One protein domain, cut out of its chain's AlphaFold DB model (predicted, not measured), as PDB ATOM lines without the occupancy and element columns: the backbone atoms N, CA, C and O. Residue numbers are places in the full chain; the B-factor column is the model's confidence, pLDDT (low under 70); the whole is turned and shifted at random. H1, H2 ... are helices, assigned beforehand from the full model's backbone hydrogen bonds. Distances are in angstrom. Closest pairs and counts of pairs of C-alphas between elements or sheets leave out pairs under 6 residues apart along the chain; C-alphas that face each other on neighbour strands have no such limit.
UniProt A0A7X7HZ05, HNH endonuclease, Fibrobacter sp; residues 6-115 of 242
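This is residues 6 to 115 of the 242 residues of the protein "HNH endonuclease" of Fibrobacter sp (UniProt A0A7X7HZ05). Three helices make a loosely packed helical body, with one long loop spread out from it: H1 crosses the first half of the long last helix H4, H2 stands beside the second half of H4 and runs the opposite way, and the short H3 follows at the end of H2. The loop, residues 20 to 68, holds no named element, and its C-alphas lie 4 to 21 A from the mean of all C-alphas; within it Ser 49 lies at the end of the domain far from Pro 95, where H4 begins, their C-alphas being the two farthest apart at 38.8 A. The printed part has 110 residues with four named helices in the order H1, H2, H3, H4 and no named strand; the class is all helix, though the named helices hold 45 of the 110 residues, under half. The whole is compact, with a radius of gyration of the C-alphas of 13.7 A, and the C-alphas span 38 by 32 by 24 A.

H1, residues 12 to 19, touches H4, residues 95 to 114, which meets it with residues 97 to 104 alone. The closest C-alphas are those of Glu 14 and Thr 100, 6.8 A apart, and the lines of the two helices are about perpendicular at 76 degrees. H2, residues 69 to 80, is close to H1 but not clearly touching; the closest C-alphas, of Leu 18 and Phe 79, are 7.9 A apart, and the lines are about perpendicular at 90 degrees. H2 and H4 only just touch, with 3 pairs of C-alphas within 8 A, through residues 76 to 80 of H2 and 105 to 108 of H4. Their closest C-alphas, of Lys 76 and Leu 108, are 6.8 A apart; they run opposite ways at a steep tilt of 35.4 degrees, only just past shallow. H3, residues 82 to 86, is close to H2 but not clearly touching, with the C-alphas of Ile 78 and Tyr 85 closest at 6.9 A. H3 and H1 are near each other, with 5 pairs of C-alphas within 10 A, and H3 and H4 are apart. In H1, H2, H3 and H4 every O i to N i+4 pair is within hydrogen-bond range.

H1 begins at C-alpha 12, (127.996, 136.197, 150.918), and is 10.1 A long from first to last C-alpha. H2 begins at C-alpha 69, (130.634, 118.561, 135.833), and is 16.1 A long. H3, five residues, is 5.7 A long. H4, the longest helix with 20 residues, is 28.7 A long and ends at C-alpha 114, (132.022, 112.322, 145.904).

The two C-alphas farthest apart are those of Ser 49 and Pro 95, 38.8 A. The link from H1 to H2 is long, with 49 residues; that from H2 to H3 is tight, and that from H3 to H4 is short. The printed part has no cut. Its mean pLDDT is 73.6, and residues 24 to 56, 33 residues, are under 70.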
ATOM      1  N   GLY A   6     125.287 129.818 142.166       82.69
ATOM      2  CA  GLY A   6     124.816 130.633 143.287       82.69
ATOM      3  C   GLY A   6     124.095 129.834 144.378       82.69
ATOM      4  O   GLY A   6     124.152 130.210 145.545       82.69
ATOM      5  N   ASP A   7     123.474 128.699 144.036       79.31
ATOM      6  CA  ASP A   7     122.825 127.823 145.022       79.31
ATOM      7  C   ASP A   7     123.856 127.008 145.808       79.31
ATOM      8  O   ASP A   7     123.693 126.735 147.000       79.31
ATOM      9  N   VAL A   8     124.933 126.612 145.124       83.75
ATOM     10  CA  VAL A   8     126.033 125.850 145.712       83.75
ATOM     11  C   VAL A   8     126.876 126.748 146.602       83.75
ATOM     12  O   VAL A   8     127.122 126.405 147.759       83.75
ATOM     13  N   PHE A   9     127.337 127.880 146.079       86.31
ATOM     14  CA  PHE A   9     128.163 128.859 146.783       86.31
ATOM     15  C   PHE A   9     127.308 130.022 147.233       86.31
ATOM     16  O   PHE A   9     127.497 131.147 146.783       86.31
ATOM     17  N   SER A  10     126.352 129.717 148.106       78.81
ATOM     18  CA  SER A  10     125.445 130.731 148.598       78.81
ATOM     19  C   SER A  10     126.242 131.785 149.371       78.81
ATOM     20  O   SER A  10     126.337 132.908 148.903       78.81
ATOM     21  N   LYS A  11     126.901 131.436 150.485       83.31
ATOM     22  CA  LYS A  11     127.474 132.406 151.454       83.31
ATOM     23  C   LYS A  11     128.037 133.702 150.837       83.31
ATOM     24  O   LYS A  11     128.918 133.657 149.988       83.31
ATOM     25  N   GLU A  12     127.657 134.849 151.396       84.88
ATOM     26  CA  GLU A  12     127.996 136.197 150.918       84.88
ATOM     27  C   GLU A  12     129.501 136.370 150.672       84.88
ATOM     28  O   GLU A  12     129.928 136.885 149.641       84.88
ATOM     29  N   ILE A  13     130.322 135.848 151.586       87.56
ATOM     30  CA  ILE A  13     131.780 135.848 151.453       87.56
ATOM     31  C   ILE A  13     132.292 134.874 150.377       87.56
ATOM     32  O   ILE A  13     133.272 135.187 149.709       87.56
ATOM     33  N   GLU A  14     131.633 133.729 150.157       90.19
ATOM     34  CA  GLU A  14     131.929 132.827 149.030       90.19
ATOM     35  C   GLU A  14     131.618 133.529 147.699       90.19
ATOM     36  O   GLU A  14     132.474 133.544 146.817       90.19
ATOM     37  N   ARG A  15     130.461 134.199 147.581       89.12
ATOM     38  CA  ARG A  15     130.095 134.980 146.386       89.12
ATOM     39  C   ARG A  15     131.022 136.162 146.150       89.12
ATOM     40  O   ARG A  15     131.381 136.398 145.006       89.12
ATOM     41  N   LYS A  16     131.464 136.862 147.200       88.69
ATOM     42  CA  LYS A  16     132.463 137.940 147.086       88.69
ATOM     43  C   LYS A  16     133.794 137.422 146.528       88.69
ATOM     44  O   LYS A  16     134.364 138.044 145.642       88.69
ATOM     45  N   ILE A  17     134.275 136.282 147.031       91.12
ATOM     46  CA  ILE A  17     135.532 135.659 146.581       91.12
ATOM     47  C   ILE A  17     135.417 135.155 145.143       91.12
ATOM     48  O   ILE A  17     136.320 135.351 144.338       91.12
ATOM     49  N   LEU A  18     134.318 134.480 144.812       89.94
ATOM     50  CA  LEU A  18     134.093 133.977 143.462       89.94
ATOM     51  C   LEU A  18     133.844 135.120 142.472       89.94
ATOM     52  O   LEU A  18     134.378 135.102 141.371       89.94
ATOM     53  N   GLY A  19     133.132 136.162 142.891       87.50
ATOM     54  CA  GLY A  19     132.896 137.372 142.110       87.50
ATOM     55  C   GLY A  19     134.156 138.189 141.814       87.50
ATOM     56  O   GLY A  19     134.136 138.952 140.859       87.50
ATOM     57  N   SER A  20     135.260 138.011 142.552       86.69
ATOM     58  CA  SER A  20     136.536 138.657 142.208       86.69
ATOM     59  C   SER A  20     137.335 137.916 141.132       86.69
ATOM     60  O   SER A  20     138.298 138.461 140.608       86.69
ATOM     61  N   ILE A  21     136.968 136.671 140.800       84.25
ATOM     62  CA  ILE A  21     137.730 135.831 139.857       84.25
ATOM     63  C   ILE A  21     136.892 135.233 138.731       84.25
ATOM     64  O   ILE A  21     137.467 134.680 137.803       84.25
ATOM     65  N   LEU A  22     135.564 135.233 138.827       81.75
ATOM     66  CA  LEU A  22     134.703 134.607 137.829       81.75
ATOM     67  C   LEU A  22     134.354 135.565 136.687       81.75
ATOM     68  O   LEU A  22     134.632 135.175 135.558       81.75
ATOM     69  N   PRO A  23     133.862 136.803 136.921       74.62
ATOM     70  CA  PRO A  23     133.405 137.692 135.847       74.62
ATOM     71  C   PRO A  23     134.437 138.044 134.775       74.62
ATOM     72  O   PRO A  23     134.059 138.382 133.659       74.62
ATOM     73  N   GLY A  24     135.729 137.937 135.082       65.06
ATOM     74  CA  GLY A  24     136.768 138.418 134.184       65.06
ATOM     75  C   GLY A  24     137.194 139.850 134.489       65.06
ATOM     76  O   GLY A  24     136.357 140.699 134.763       65.06
ATOM     77  N   GLY A  25     138.496 140.136 134.434       56.38
ATOM     78  CA  GLY A  25     139.044 141.493 134.546       56.38
ATOM     79  C   GLY A  25     139.561 142.019 133.203       56.38
ATOM     80  O   GLY A  25     139.935 141.239 132.328       56.38
ATOM     81  N   GLU A  26     139.679 143.345 133.046       50.28
ATOM     82  CA  GLU A  26     140.202 143.997 131.820       50.28
ATOM     83  C   GLU A  26     141.601 143.492 131.405       50.28
ATOM     84  O   GLU A  26     141.978 143.508 130.232       50.28
ATOM     85  N   LYS A  27     142.377 143.002 132.376       45.25
ATOM     86  CA  LYS A  27     143.721 142.435 132.206       45.25
ATOM     87  C   LYS A  27     143.740 140.910 132.086       45.25
ATOM     88  O   LYS A  27     144.806 140.307 132.169       45.25
ATOM     89  N   TRP A  28     142.602 140.266 131.838       54.94
ATOM     90  CA  TRP A  28     142.573 138.864 131.405       54.94
ATOM     91  C   TRP A  28     143.134 138.671 129.981       54.94
ATOM     92  O   TRP A  28     143.112 137.540 129.503       54.94
ATOM     93  N   GLN A  29     143.629 139.755 129.337       42.88
ATOM     94  CA  GLN A  29     144.299 139.847 128.023       42.88
ATOM     95  C   GLN A  29     144.520 138.473 127.372       42.88
ATOM     96  O   GLN A  29     145.477 137.764 127.669       42.88
ATOM     97  N   ILE A  30     143.548 138.003 126.587       39.84
ATOM     98  CA  ILE A  30     143.393 138.334 125.165       39.84
ATOM     99  C   ILE A  30     144.704 138.056 124.419       39.84
ATOM    100  O   ILE A  30     145.494 138.963 124.170       39.84
ATOM    101  N   PHE A  31     144.878 136.816 123.960       30.69
ATOM    102  CA  PHE A  31     145.512 136.610 122.661       30.69
ATOM    103  C   PHE A  31     144.390 136.455 121.629       30.69
ATOM    104  O   PHE A  31     143.828 135.383 121.463       30.69
ATOM    105  N   GLY A  32     144.039 137.574 120.984       36.41
ATOM    106  CA  GLY A  32     143.098 137.644 119.861       36.41
ATOM    107  C   GLY A  32     141.656 137.999 120.238       36.41
ATOM    108  O   GLY A  32     140.873 137.114 120.515       36.41
ATOM    109  N   LYS A  33     141.312 139.297 120.229       37.53
ATOM    110  CA  LYS A  33     140.010 139.985 119.980       37.53
ATOM    111  C   LYS A  33     138.623 139.279 120.160       37.53
ATOM    112  O   LYS A  33     137.638 139.848 119.693       37.53
ATOM    113  N   LYS A  34     138.474 138.112 120.800       41.09
ATOM    114  CA  LYS A  34     137.256 137.269 120.740       41.09
ATOM    115  C   LYS A  34     136.945 136.396 121.977       41.09
ATOM    116  O   LYS A  34     136.218 135.421 121.836       41.09
ATOM    117  N   ASN A  35     137.368 136.774 123.187       43.59
ATOM    118  CA  ASN A  35     137.192 135.957 124.409       43.59
ATOM    119  C   ASN A  35     137.944 134.613 124.370       43.59
ATOM    120  O   ASN A  35     137.469 133.625 124.925       43.59
ATOM    121  N   ASP A  36     139.121 134.561 123.744       42.84
ATOM    122  CA  ASP A  36     139.858 133.304 123.623       42.84
ATOM    123  C   ASP A  36     140.770 133.034 124.840       42.84
ATOM    124  O   ASP A  36     141.549 133.892 125.269       42.84
ATOM    125  N   CYS A  37     140.678 131.820 125.401       46.59
ATOM    126  CA  CYS A  37     141.630 131.290 126.390       46.59
ATOM    127  C   CYS A  37     143.016 131.084 125.752       46.59
ATOM    128  O   CYS A  37     143.123 130.863 124.548       46.59
ATOM    129  N   LEU A  38     144.088 131.046 126.560       48.50
ATOM    130  CA  LEU A  38     145.427 130.667 126.080       48.50
ATOM    131  C   LEU A  38     145.362 129.326 125.323       48.50
ATOM    132  O   LEU A  38     144.957 128.318 125.902       48.50
ATOM    133  N   GLY A  39     145.821 129.280 124.066       42.66
ATOM    134  CA  GLY A  39     145.910 128.038 123.273       42.66
ATOM    135  C   GLY A  39     146.818 126.967 123.897       42.66
ATOM    136  O   GLY A  39     146.717 125.789 123.575       42.66
ATOM    137  N   ASN A  40     147.651 127.371 124.859       47.94
ATOM    138  CA  ASN A  40     148.536 126.500 125.634       47.94
ATOM    139  C   ASN A  40     147.896 126.039 126.956       47.94
ATOM    140  O   ASN A  40     148.557 125.410 127.781       47.94
ATOM    141  N   CYS A  41     146.634 126.400 127.213       50.69
ATOM    142  CA  CYS A  41     145.928 125.994 128.419       50.69
ATOM    143  C   CYS A  41     145.643 124.484 128.364       50.69
ATOM    144  O   CYS A  41     144.940 124.036 127.456       50.69
ATOM    145  N   PRO A  42     146.071 123.692 129.367       50.34
ATOM    146  CA  PRO A  42     145.757 122.262 129.436       50.34
ATOM    147  C   PRO A  42     144.247 121.952 129.446       50.34
ATOM    148  O   PRO A  42     143.845 120.818 129.204       50.34
ATOM    149  N   HIS A  43     143.403 122.954 129.724       49.03
ATOM    150  CA  HIS A  43     141.942 122.854 129.787       49.03
ATOM    151  C   HIS A  43     141.225 123.475 128.575       49.03
ATOM    152  O   HIS A  43     140.005 123.647 128.606       49.03
ATOM    153  N   TYR A  44     141.958 123.786 127.497       50.28
ATOM    154  CA  TYR A  44     141.433 124.386 126.265       50.28
ATOM    155  C   TYR A  44     140.225 123.626 125.689       50.28
ATOM    156  O   TYR A  44     139.238 124.248 125.320       50.28
ATOM    157  N   ASN A  45     140.250 122.288 125.711       49.53
ATOM    158  CA  ASN A  45     139.168 121.431 125.197       49.53
ATOM    159  C   ASN A  45     137.910 121.392 126.094       49.53
ATOM    160  O   ASN A  45     136.854 120.917 125.674       49.53
ATOM    161  N   VAL A  46     138.025 121.831 127.352       49.25
ATOM    162  CA  VAL A  46     136.905 121.900 128.311       49.25
ATOM    163  C   VAL A  46     136.161 123.233 128.173       49.25
ATOM    164  O   VAL A  46     134.954 123.291 128.412       49.25
ATOM    165  N   CYS A  47     136.877 124.272 127.739       51.59
ATOM    166  CA  CYS A  47     136.344 125.569 127.339       51.59
ATOM    167  C   CYS A  47     135.790 125.456 125.908       51.59
ATOM    168  O   CYS A  47     136.305 124.679 125.112       51.59
ATOM    169  N   ASP A  48     134.713 126.159 125.572       52.50
ATOM    170  CA  ASP A  48     133.930 125.898 124.356       52.50
ATOM    171  C   ASP A  48     134.693 126.231 123.056       52.50
ATOM    172  O   ASP A  48     134.588 127.327 122.511       52.50
ATOM    173  N   SER A  49     135.481 125.274 122.554       48.38
ATOM    174  CA  SER A  49     136.193 125.351 121.269       48.38
ATOM    175  C   SER A  49     136.999 126.645 121.092       48.38
ATOM    176  O   SER A  49     136.937 127.293 120.049       48.38
ATOM    177  N   GLY A  50     137.724 127.044 122.138       44.81
ATOM    178  CA  GLY A  50     138.563 128.238 122.128       44.81
ATOM    179  C   GLY A  50     137.868 129.537 122.528       44.81
ATOM    180  O   GLY A  50     138.583 130.454 122.885       44.81
ATOM    181  N   LYS A  51     136.531 129.605 122.623       45.69
ATOM    182  CA  LYS A  51     135.764 130.843 122.917       45.69
ATOM    183  C   LYS A  51     135.659 131.215 124.402       45.69
ATOM    184  O   LYS A  51     134.714 131.887 124.820       45.69
ATOM    185  N   GLY A  52     136.594 130.729 125.208       48.66
ATOM    186  CA  GLY A  52     136.591 130.976 126.640       48.66
ATOM    187  C   GLY A  52     135.701 130.014 127.445       48.66
ATOM    188  O   GLY A  52     135.078 129.093 126.902       48.66
ATOM    189  N   PRO A  53     135.709 130.159 128.779       54.66
ATOM    190  CA  PRO A  53     134.905 129.358 129.700       54.66
ATOM    191  C   PRO A  53     133.398 129.508 129.426       54.66
ATOM    192  O   PRO A  53     132.952 130.434 128.756       54.66
ATOM    193  N   TYR A  54     132.614 128.548 129.921       57.81
ATOM    194  CA  TYR A  54     131.167 128.425 129.693       57.81
ATOM    195  C   TYR A  54     130.423 129.776 129.752       57.81
ATOM    196  O   TYR A  54     130.633 130.531 130.695       57.81
ATOM    197  N   LYS A  55     129.527 130.037 128.781       57.50
ATOM    198  CA  LYS A  55     128.923 131.346 128.417       57.50
ATOM    199  C   LYS A  55     128.441 132.246 129.572       57.50
ATOM    200  O   LYS A  55     128.339 133.449 129.370       57.50
ATOM    201  N   LEU A  56     128.130 131.687 130.740       62.91
ATOM    202  CA  LEU A  56     127.690 132.429 131.927       62.91
ATOM    203  C   LEU A  56     128.749 132.497 133.037       62.91
ATOM    204  O   LEU A  56     128.799 133.493 133.747       62.91
ATOM    205  N   LEU A  57     129.633 131.497 133.157       70.62
ATOM    206  CA  LEU A  57     130.568 131.363 134.282       70.62
ATOM    207  C   LEU A  57     131.553 132.526 134.368       70.62
ATOM    208  O   LEU A  57     131.977 132.877 135.461       70.62
ATOM    209  N   CYS A  58     131.914 133.097 133.221       71.81
ATOM    210  CA  CYS A  58     132.812 134.242 133.158       71.81
ATOM    211  C   CYS A  58     132.115 135.507 132.706       71.81
ATOM    212  O   CYS A  58     132.509 136.161 131.745       71.81
ATOM    213  N   THR A  59     131.025 135.793 133.403       72.81
ATOM    214  CA  THR A  59     130.262 137.029 133.301       72.81
ATOM    215  C   THR A  59     129.927 137.500 134.713       72.81
ATOM    216  O   THR A  59     130.072 136.741 135.676       72.81
ATOM    217  N   ASP A  60     129.416 138.722 134.848       75.69
ATOM    218  CA  ASP A  60     128.864 139.202 136.121       75.69
ATOM    219  C   ASP A  60     127.703 138.324 136.632       75.69
ATOM    220  O   ASP A  60     127.418 138.316 137.826       75.69
ATOM    221  N   SER A  61     127.084 137.534 135.746       78.75
ATOM    222  CA  SER A  61     125.999 136.581 136.024       78.75
ATOM    223  C   SER A  61     126.497 135.139 136.212       78.75
ATOM    224  O   SER A  61     125.799 134.176 135.885       78.75
ATOM    225  N   TRP A  62     127.728 134.948 136.697       83.88
ATOM    226  CA  TRP A  62     128.313 133.615 136.909       83.88
ATOM    227  C   TRP A  62     127.493 132.727 137.846       83.88
ATOM    228  O   TRP A  62     127.491 131.503 137.701       83.88
ATOM    229  N   ASP A  63     126.786 133.327 138.792       84.88
ATOM    230  CA  ASP A  63     125.928 132.673 139.768       84.88
ATOM    231  C   ASP A  63     124.689 132.033 139.129       84.88
ATOM    232  O   ASP A  63     124.194 131.031 139.648       84.88
ATOM    233  N   GLU A  64     124.261 132.533 137.966       82.81
ATOM    234  CA  GLU A  64     123.194 131.966 137.128       82.81
ATOM    235  C   GLU A  64     123.674 130.809 136.236       82.81
ATOM    236  O   GLU A  64     122.909 130.246 135.450       82.81
ATOM    237  N   THR A  65     124.944 130.418 136.340       82.12
ATOM    238  CA  THR A  65     125.485 129.297 135.571       82.12
ATOM    239  C   THR A  65     124.980 127.966 136.129       82.12
ATOM    240  O   THR A  65     125.201 127.689 137.315       82.12
ATOM    241  N   PRO A  66     124.385 127.090 135.296       82.75
ATOM    242  CA  PRO A  66     124.043 125.734 135.703       82.75
ATOM    243  C   PRO A  66     125.263 124.980 136.241       82.75
ATOM    244  O   PRO A  66     126.336 124.938 135.625       82.75
ATOM    245  N   PHE A  67     125.094 124.364 137.401       84.00
ATOM    246  CA  PHE A  67     126.083 123.497 138.003       84.00
ATOM    247  C   PHE A  67     126.080 122.153 137.269       84.00
ATOM    248  O   PHE A  67     125.106 121.412 137.286       84.00
ATOM    249  N   SER A  68     127.186 121.865 136.596       80.50
ATOM    250  CA  SER A  68     127.439 120.650 135.826       80.50
ATOM    251  C   SER A  68     128.879 120.227 136.067       80.50
ATOM    252  O   SER A  68     129.709 121.053 136.459       80.50
ATOM    253  N   ASN A  69     129.237 118.986 135.753       78.81
ATOM    254  CA  ASN A  69     130.634 118.561 135.833       78.81
ATOM    255  C   ASN A  69     131.558 119.493 135.018       78.81
ATOM    256  O   ASN A  69     132.624 119.879 135.488       78.81
ATOM    257  N   ARG A  70     131.130 119.950 133.831       75.56
ATOM    258  CA  ARG A  70     131.922 120.874 132.998       75.56
ATOM    259  C   ARG A  70     132.144 122.230 133.682       75.56
ATOM    260  O   ARG A  70     133.273 122.729 133.695       75.56
ATOM    261  N   THR A  71     131.100 122.827 134.257       79.06
ATOM    262  CA  THR A  71     131.215 124.120 134.958       79.06
ATOM    263  C   THR A  71     131.993 123.975 136.263       79.06
ATOM    264  O   THR A  71     132.829 124.824 136.559       79.06
ATOM    265  N   PHE A  72     131.849 122.850 136.967       84.44
ATOM    266  CA  PHE A  72     132.654 122.502 138.135       84.44
ATOM    267  C   PHE A  72     134.150 122.376 137.815       84.44
ATOM    268  O   PHE A  72     134.966 122.985 138.507       84.44
ATOM    269  N   GLN A  73     134.537 121.651 136.756       80.19
ATOM    270  CA  GLN A  73     135.951 121.543 136.362       80.19
ATOM    271  C   GLN A  73     136.546 122.911 136.004       80.19
ATOM    272  O   GLN A  73     137.691 123.205 136.351       80.19
ATOM    273  N   THR A  74     135.755 123.764 135.349       77.94
ATOM    274  CA  THR A  74     136.175 125.120 134.974       77.94
ATOM    275  C   THR A  74     136.345 126.009 136.208       77.94
ATOM    276  O   THR A  74     137.395 126.625 136.380       77.94
ATOM    277  N   LEU A  75     135.366 126.008 137.119       85.56
ATOM    278  CA  LEU A  75     135.453 126.699 138.406       85.56
ATOM    279  C   LEU A  75     136.684 126.244 139.189       85.56
ATOM    280  O   LEU A  75     137.442 127.069 139.687       85.56
ATOM    281  N   LYS A  76     136.902 124.930 139.283       86.19
ATOM    282  CA  LYS A  76     138.056 124.357 139.970       86.19
ATOM    283  C   LYS A  76     139.358 124.865 139.349       86.19
ATOM    284  O   LYS A  76     140.237 125.311 140.078       86.19
ATOM    285  N   HIS A  77     139.488 124.852 138.025       80.56
ATOM    286  CA  HIS A  77     140.669 125.394 137.353       80.56
ATOM    287  C   HIS A  77     140.945 126.855 137.747       80.56
ATOM    288  O   HIS A  77     142.057 127.169 138.184       80.56
ATOM    289  N   ILE A  78     139.931 127.722 137.644       80.69
ATOM    290  CA  ILE A  78     140.044 129.152 137.966       80.69
ATOM    291  C   ILE A  78     140.411 129.329 139.444       80.69
ATOM    292  O   ILE A  78     141.392 129.990 139.786       80.69
ATOM    293  N   PHE A  79     139.683 128.657 140.335       88.81
ATOM    294  CA  PHE A  79     139.843 128.801 141.775       88.81
ATOM    295  C   PHE A  79     141.194 128.284 142.291       88.81
ATOM    296  O   PHE A  79     141.791 128.865 143.195       88.81
ATOM    297  N   TYR A  80     141.741 127.211 141.716       84.94
ATOM    298  CA  TYR A  80     143.075 126.722 142.092       84.94
ATOM    299  C   TYR A  80     144.207 127.641 141.618       84.94
ATOM    300  O   TYR A  80     145.319 127.571 142.145       84.94
ATOM    301  N   LYS A  81     143.922 128.531 140.667       82.00
ATOM    302  CA  LYS A  81     144.798 129.617 140.223       82.00
ATOM    303  C   LYS A  81     144.305 130.974 140.746       82.00
ATOM    304  O   LYS A  81     144.495 131.983 140.077       82.00
ATOM    305  N   PHE A  82     143.711 130.993 141.946       84.31
ATOM    306  CA  PHE A  82     143.103 132.183 142.553       84.31
ATOM    307  C   PHE A  82     143.972 133.437 142.423       84.31
ATOM    308  O   PHE A  82     143.520 134.416 141.854       84.31
ATOM    309  N   ASP A  83     145.229 133.398 142.877       81.75
ATOM    310  CA  ASP A  83     146.099 134.586 142.887       81.75
ATOM    311  C   ASP A  83     146.377 135.140 141.480       81.75
ATOM    312  O   ASP A  83     146.538 136.347 141.311       81.75
ATOM    313  N   TYR A  84     146.393 134.267 140.465       77.38
ATOM    314  CA  TYR A  84     146.553 134.658 139.064       77.38
ATOM    315  C   TYR A  84     145.306 135.382 138.537       77.38
ATOM    316  O   TYR A  84     145.432 136.421 137.894       77.38
ATOM    317  N   TYR A  85     144.111 134.854 138.825       76.69
ATOM    318  CA  TYR A  85     142.849 135.411 138.325       76.69
ATOM    319  C   TYR A  85     142.328 136.595 139.148       76.69
ATOM    320  O   TYR A  85     141.702 137.480 138.580       76.69
ATOM    321  N   ASN A  86     142.626 136.637 140.448       81.81
ATOM    322  CA  ASN A  86     142.220 137.702 141.363       81.81
ATOM    323  C   ASN A  86     142.956 139.016 141.107       81.81
ATOM    324  O   ASN A  86     142.445 140.057 141.470       81.81
ATOM    325  N   GLN A  87     144.186 138.988 140.579       76.00
ATOM    326  CA  GLN A  87     144.961 140.185 140.201       76.00
ATOM    327  C   GLN A  87     145.069 141.308 141.259       76.00
ATOM    328  O   GLN A  87     145.424 142.437 140.925       76.00
ATOM    329  N   LYS A  88     144.889 140.967 142.545       80.62
ATOM    330  CA  LYS A  88     144.813 141.879 143.706       80.62
ATOM    331  C   LYS A  88     143.498 142.666 143.845       80.62
ATOM    332  O   LYS A  88     143.451 143.587 144.653       80.62
ATOM    333  N   ASP A  89     142.441 142.267 143.143       80.19
ATOM    334  CA  ASP A  89     141.090 142.832 143.276       80.19
ATOM    335  C   ASP A  89     140.482 142.532 144.656       80.19
ATOM    336  O   ASP A  89     139.742 143.340 145.217       80.19
ATOM    337  N   LEU A  90     140.841 141.385 145.243       86.06
ATOM    338  CA  LEU A  90     140.502 141.023 146.617       86.06
ATOM    339  C   LEU A  90     141.754 140.924 147.497       86.06
ATOM    340  O   LEU A  90     142.696 140.201 147.156       86.06
ATOM    341  N   ASP A  91     141.734 141.586 148.656       87.44
ATOM    342  CA  ASP A  91     142.778 141.460 149.676       87.44
ATOM    343  C   ASP A  91     142.690 140.098 150.383       87.44
ATOM    344  O   ASP A  91     141.815 139.839 151.210       87.44
ATOM    345  N   THR A  92     143.618 139.202 150.055       86.69
ATOM    346  CA  THR A  92     143.681 137.851 150.628       86.69
ATOM    347  C   THR A  92     144.352 137.797 152.001       86.69
ATOM    348  O   THR A  92     144.380 136.725 152.616       86.69
ATOM    349  N   SER A  93     144.877 138.920 152.505       87.06
ATOM    350  CA  SER A  93     145.447 139.008 153.852       87.06
ATOM    351  C   SER A  93     144.372 139.054 154.943       87.06
ATOM    352  O   SER A  93     144.635 138.648 156.080       87.06
ATOM    353  N   GLU A  94     143.142 139.454 154.594       91.75
ATOM    354  CA  GLU A  94     142.016 139.491 155.523       91.75
ATOM    355  C   GLU A  94     141.727 138.077 156.085       91.75
ATOM    356  O   GLU A  94     141.471 137.137 155.318       91.75
ATOM    357  N   PRO A  95     141.718 137.880 157.422       91.81
ATOM    358  CA  PRO A  95     141.567 136.552 158.021       91.81
ATOM    359  C   PRO A  95     140.284 135.822 157.610       91.81
ATOM    360  O   PRO A  95     140.303 134.601 157.424       91.81
ATOM    361  N   ALA A  96     139.176 136.555 157.457       90.12
ATOM    362  CA  ALA A  96     137.897 135.999 157.032       90.12
ATOM    363  C   ALA A  96     137.976 135.460 155.595       90.12
ATOM    364  O   ALA A  96     137.626 134.304 155.356       90.12
ATOM    365  N   ILE A  97     138.528 136.250 154.668       91.31
ATOM    366  CA  ILE A  97     138.711 135.872 153.261       91.31
ATOM    367  C   ILE A  97     139.647 134.672 153.148       91.31
ATOM    368  O   ILE A  97     139.290 133.665 152.534       91.31
ATOM    369  N   ARG A  98     140.813 134.719 153.804       91.25
ATOM    370  CA  ARG A  98     141.787 133.618 153.798       91.25
ATOM    371  C   ARG A  98     141.174 132.309 154.297       91.25
ATOM    372  O   ARG A  98     141.400 131.247 153.708       91.25
ATOM    373  N   LYS A  99     140.390 132.372 155.379       92.62
ATOM    374  CA  LYS A  99     139.682 131.213 155.934       92.62
ATOM    375  C   LYS A  99     138.653 130.670 154.943       92.62
ATOM    376  O   LYS A  99     138.619 129.461 154.724       92.62
ATOM    377  N   THR A 100     137.854 131.532 154.322       92.38
ATOM    378  CA  THR A 100     136.835 131.107 153.356       92.38
ATOM    379  C   THR A 100     137.449 130.540 152.078       92.38
ATOM    380  O   THR A 100     136.970 129.517 151.601       92.38
ATOM    381  N   ILE A 101     138.551 131.100 151.564       91.81
ATOM    382  CA  ILE A 101     139.273 130.518 150.420       91.81
ATOM    383  C   ILE A 101     139.664 129.068 150.727       91.81
ATOM    384  O   ILE A 101     139.450 128.184 149.900       91.81
ATOM    385  N   LYS A 102     140.187 128.801 151.932       91.75
ATOM    386  CA  LYS A 102     140.518 127.436 152.367       91.75
ATOM    387  C   LYS A 102     139.282 126.527 152.392       91.75
ATOM    388  O   LYS A 102     139.340 125.427 151.852       91.75
ATOM    389  N   GLN A 103     138.165 127.007 152.938       91.31
ATOM    390  CA  GLN A 103     136.902 126.258 152.981       91.31
ATOM    391  C   GLN A 103     136.356 125.943 151.583       91.31
ATOM    392  O   GLN A 103     135.869 124.838 151.354       91.31
ATOM    393  N   ILE A 104     136.457 126.876 150.632       91.19
ATOM    394  CA  ILE A 104     136.059 126.629 149.241       91.19
ATOM    395  C   ILE A 104     136.974 125.567 148.617       91.19
ATOM    396  O   ILE A 104     136.464 124.666 147.958       91.19
ATOM    397  N   LYS A 105     138.296 125.598 148.860       91.62
ATOM    398  CA  LYS A 105     139.208 124.536 148.378       91.62
ATOM    399  C   LYS A 105     138.802 123.161 148.908       91.62
ATOM    400  O   LYS A 105     138.702 122.226 148.123       91.62
ATOM    401  N   GLU A 106     138.541 123.054 150.210       90.12
ATOM    402  CA  GLU A 106     138.091 121.813 150.859       90.12
ATOM    403  C   GLU A 106     136.755 121.327 150.273       90.12
ATOM    404  O   GLU A 106     136.623 120.159 149.922       90.12
ATOM    405  N   LYS A 107     135.794 122.235 150.070       88.94
ATOM    406  CA  LYS A 107     134.500 121.931 149.442       88.94
ATOM    407  C   LYS A 107     134.651 121.443 147.998       88.94
ATOM    408  O   LYS A 107     133.993 120.486 147.608       88.94
ATOM    409  N   LEU A 108     135.522 122.069 147.205       88.44
ATOM    410  CA  LEU A 108     135.800 121.642 145.830       88.44
ATOM    411  C   LEU A 108     136.480 120.266 145.781       88.44
ATOM    412  O   LEU A 108     136.206 119.499 144.864       88.44
ATOM    413  N   LEU A 109     137.351 119.942 146.744       88.25
ATOM    414  CA  LEU A 109     137.941 118.603 146.864       88.25
ATOM    415  C   LEU A 109     136.874 117.555 147.191       88.25
ATOM    416  O   LEU A 109     136.772 116.557 146.486       88.25
ATOM    417  N   ASP A 110     136.026 117.835 148.182       85.50
ATOM    418  CA  ASP A 110     134.925 116.952 148.582       85.50
ATOM    419  C   ASP A 110     133.983 116.647 147.406       85.50
ATOM    420  O   ASP A 110     133.641 115.495 147.145       85.50
ATOM    421  N   TYR A 111     133.629 117.681 146.639       86.88
ATOM    422  CA  TYR A 111     132.753 117.561 145.472       86.88
ATOM    423  C   TYR A 111     133.407 116.751 144.354       86.88
ATOM    424  O   TYR A 111     132.730 116.013 143.646       86.88
ATOM    425  N   GLN A 112     134.722 116.864 144.178       85.12
ATOM    426  CA  GLN A 112     135.430 116.048 143.200       85.12
ATOM    427  C   GLN A 112     135.441 114.568 143.596       85.12
ATOM    428  O   GLN A 112     135.244 113.722 142.729       85.12
ATOM    429  N   GLU A 113     135.695 114.259 144.868       84.75
ATOM    430  CA  GLU A 113     135.789 112.878 145.360       84.75
ATOM    431  C   GLU A 113     134.435 112.167 145.363       84.75
ATOM    432  O   GLU A 113     134.351 110.992 145.012       84.75
ATOM    433  N   LYS A 114     133.372 112.881 145.744       83.62
ATOM    434  CA  LYS A 114     132.022 112.322 145.904       83.62
ATOM    435  C   LYS A 114     131.126 112.474 144.676       83.62
ATOM    436  O   LYS A 114     130.060 111.876 144.644       83.62
ATOM    437  N   GLY A 115     131.542 113.258 143.686       83.44
ATOM    438  CA  GLY A 115     130.717 113.623 142.536       83.44
ATOM    439  C   GLY A 115     130.011 114.963 142.750       83.44
ATOM    440  O   GLY A 115     129.124 115.110 143.591       83.44
TER     441      GLY A 115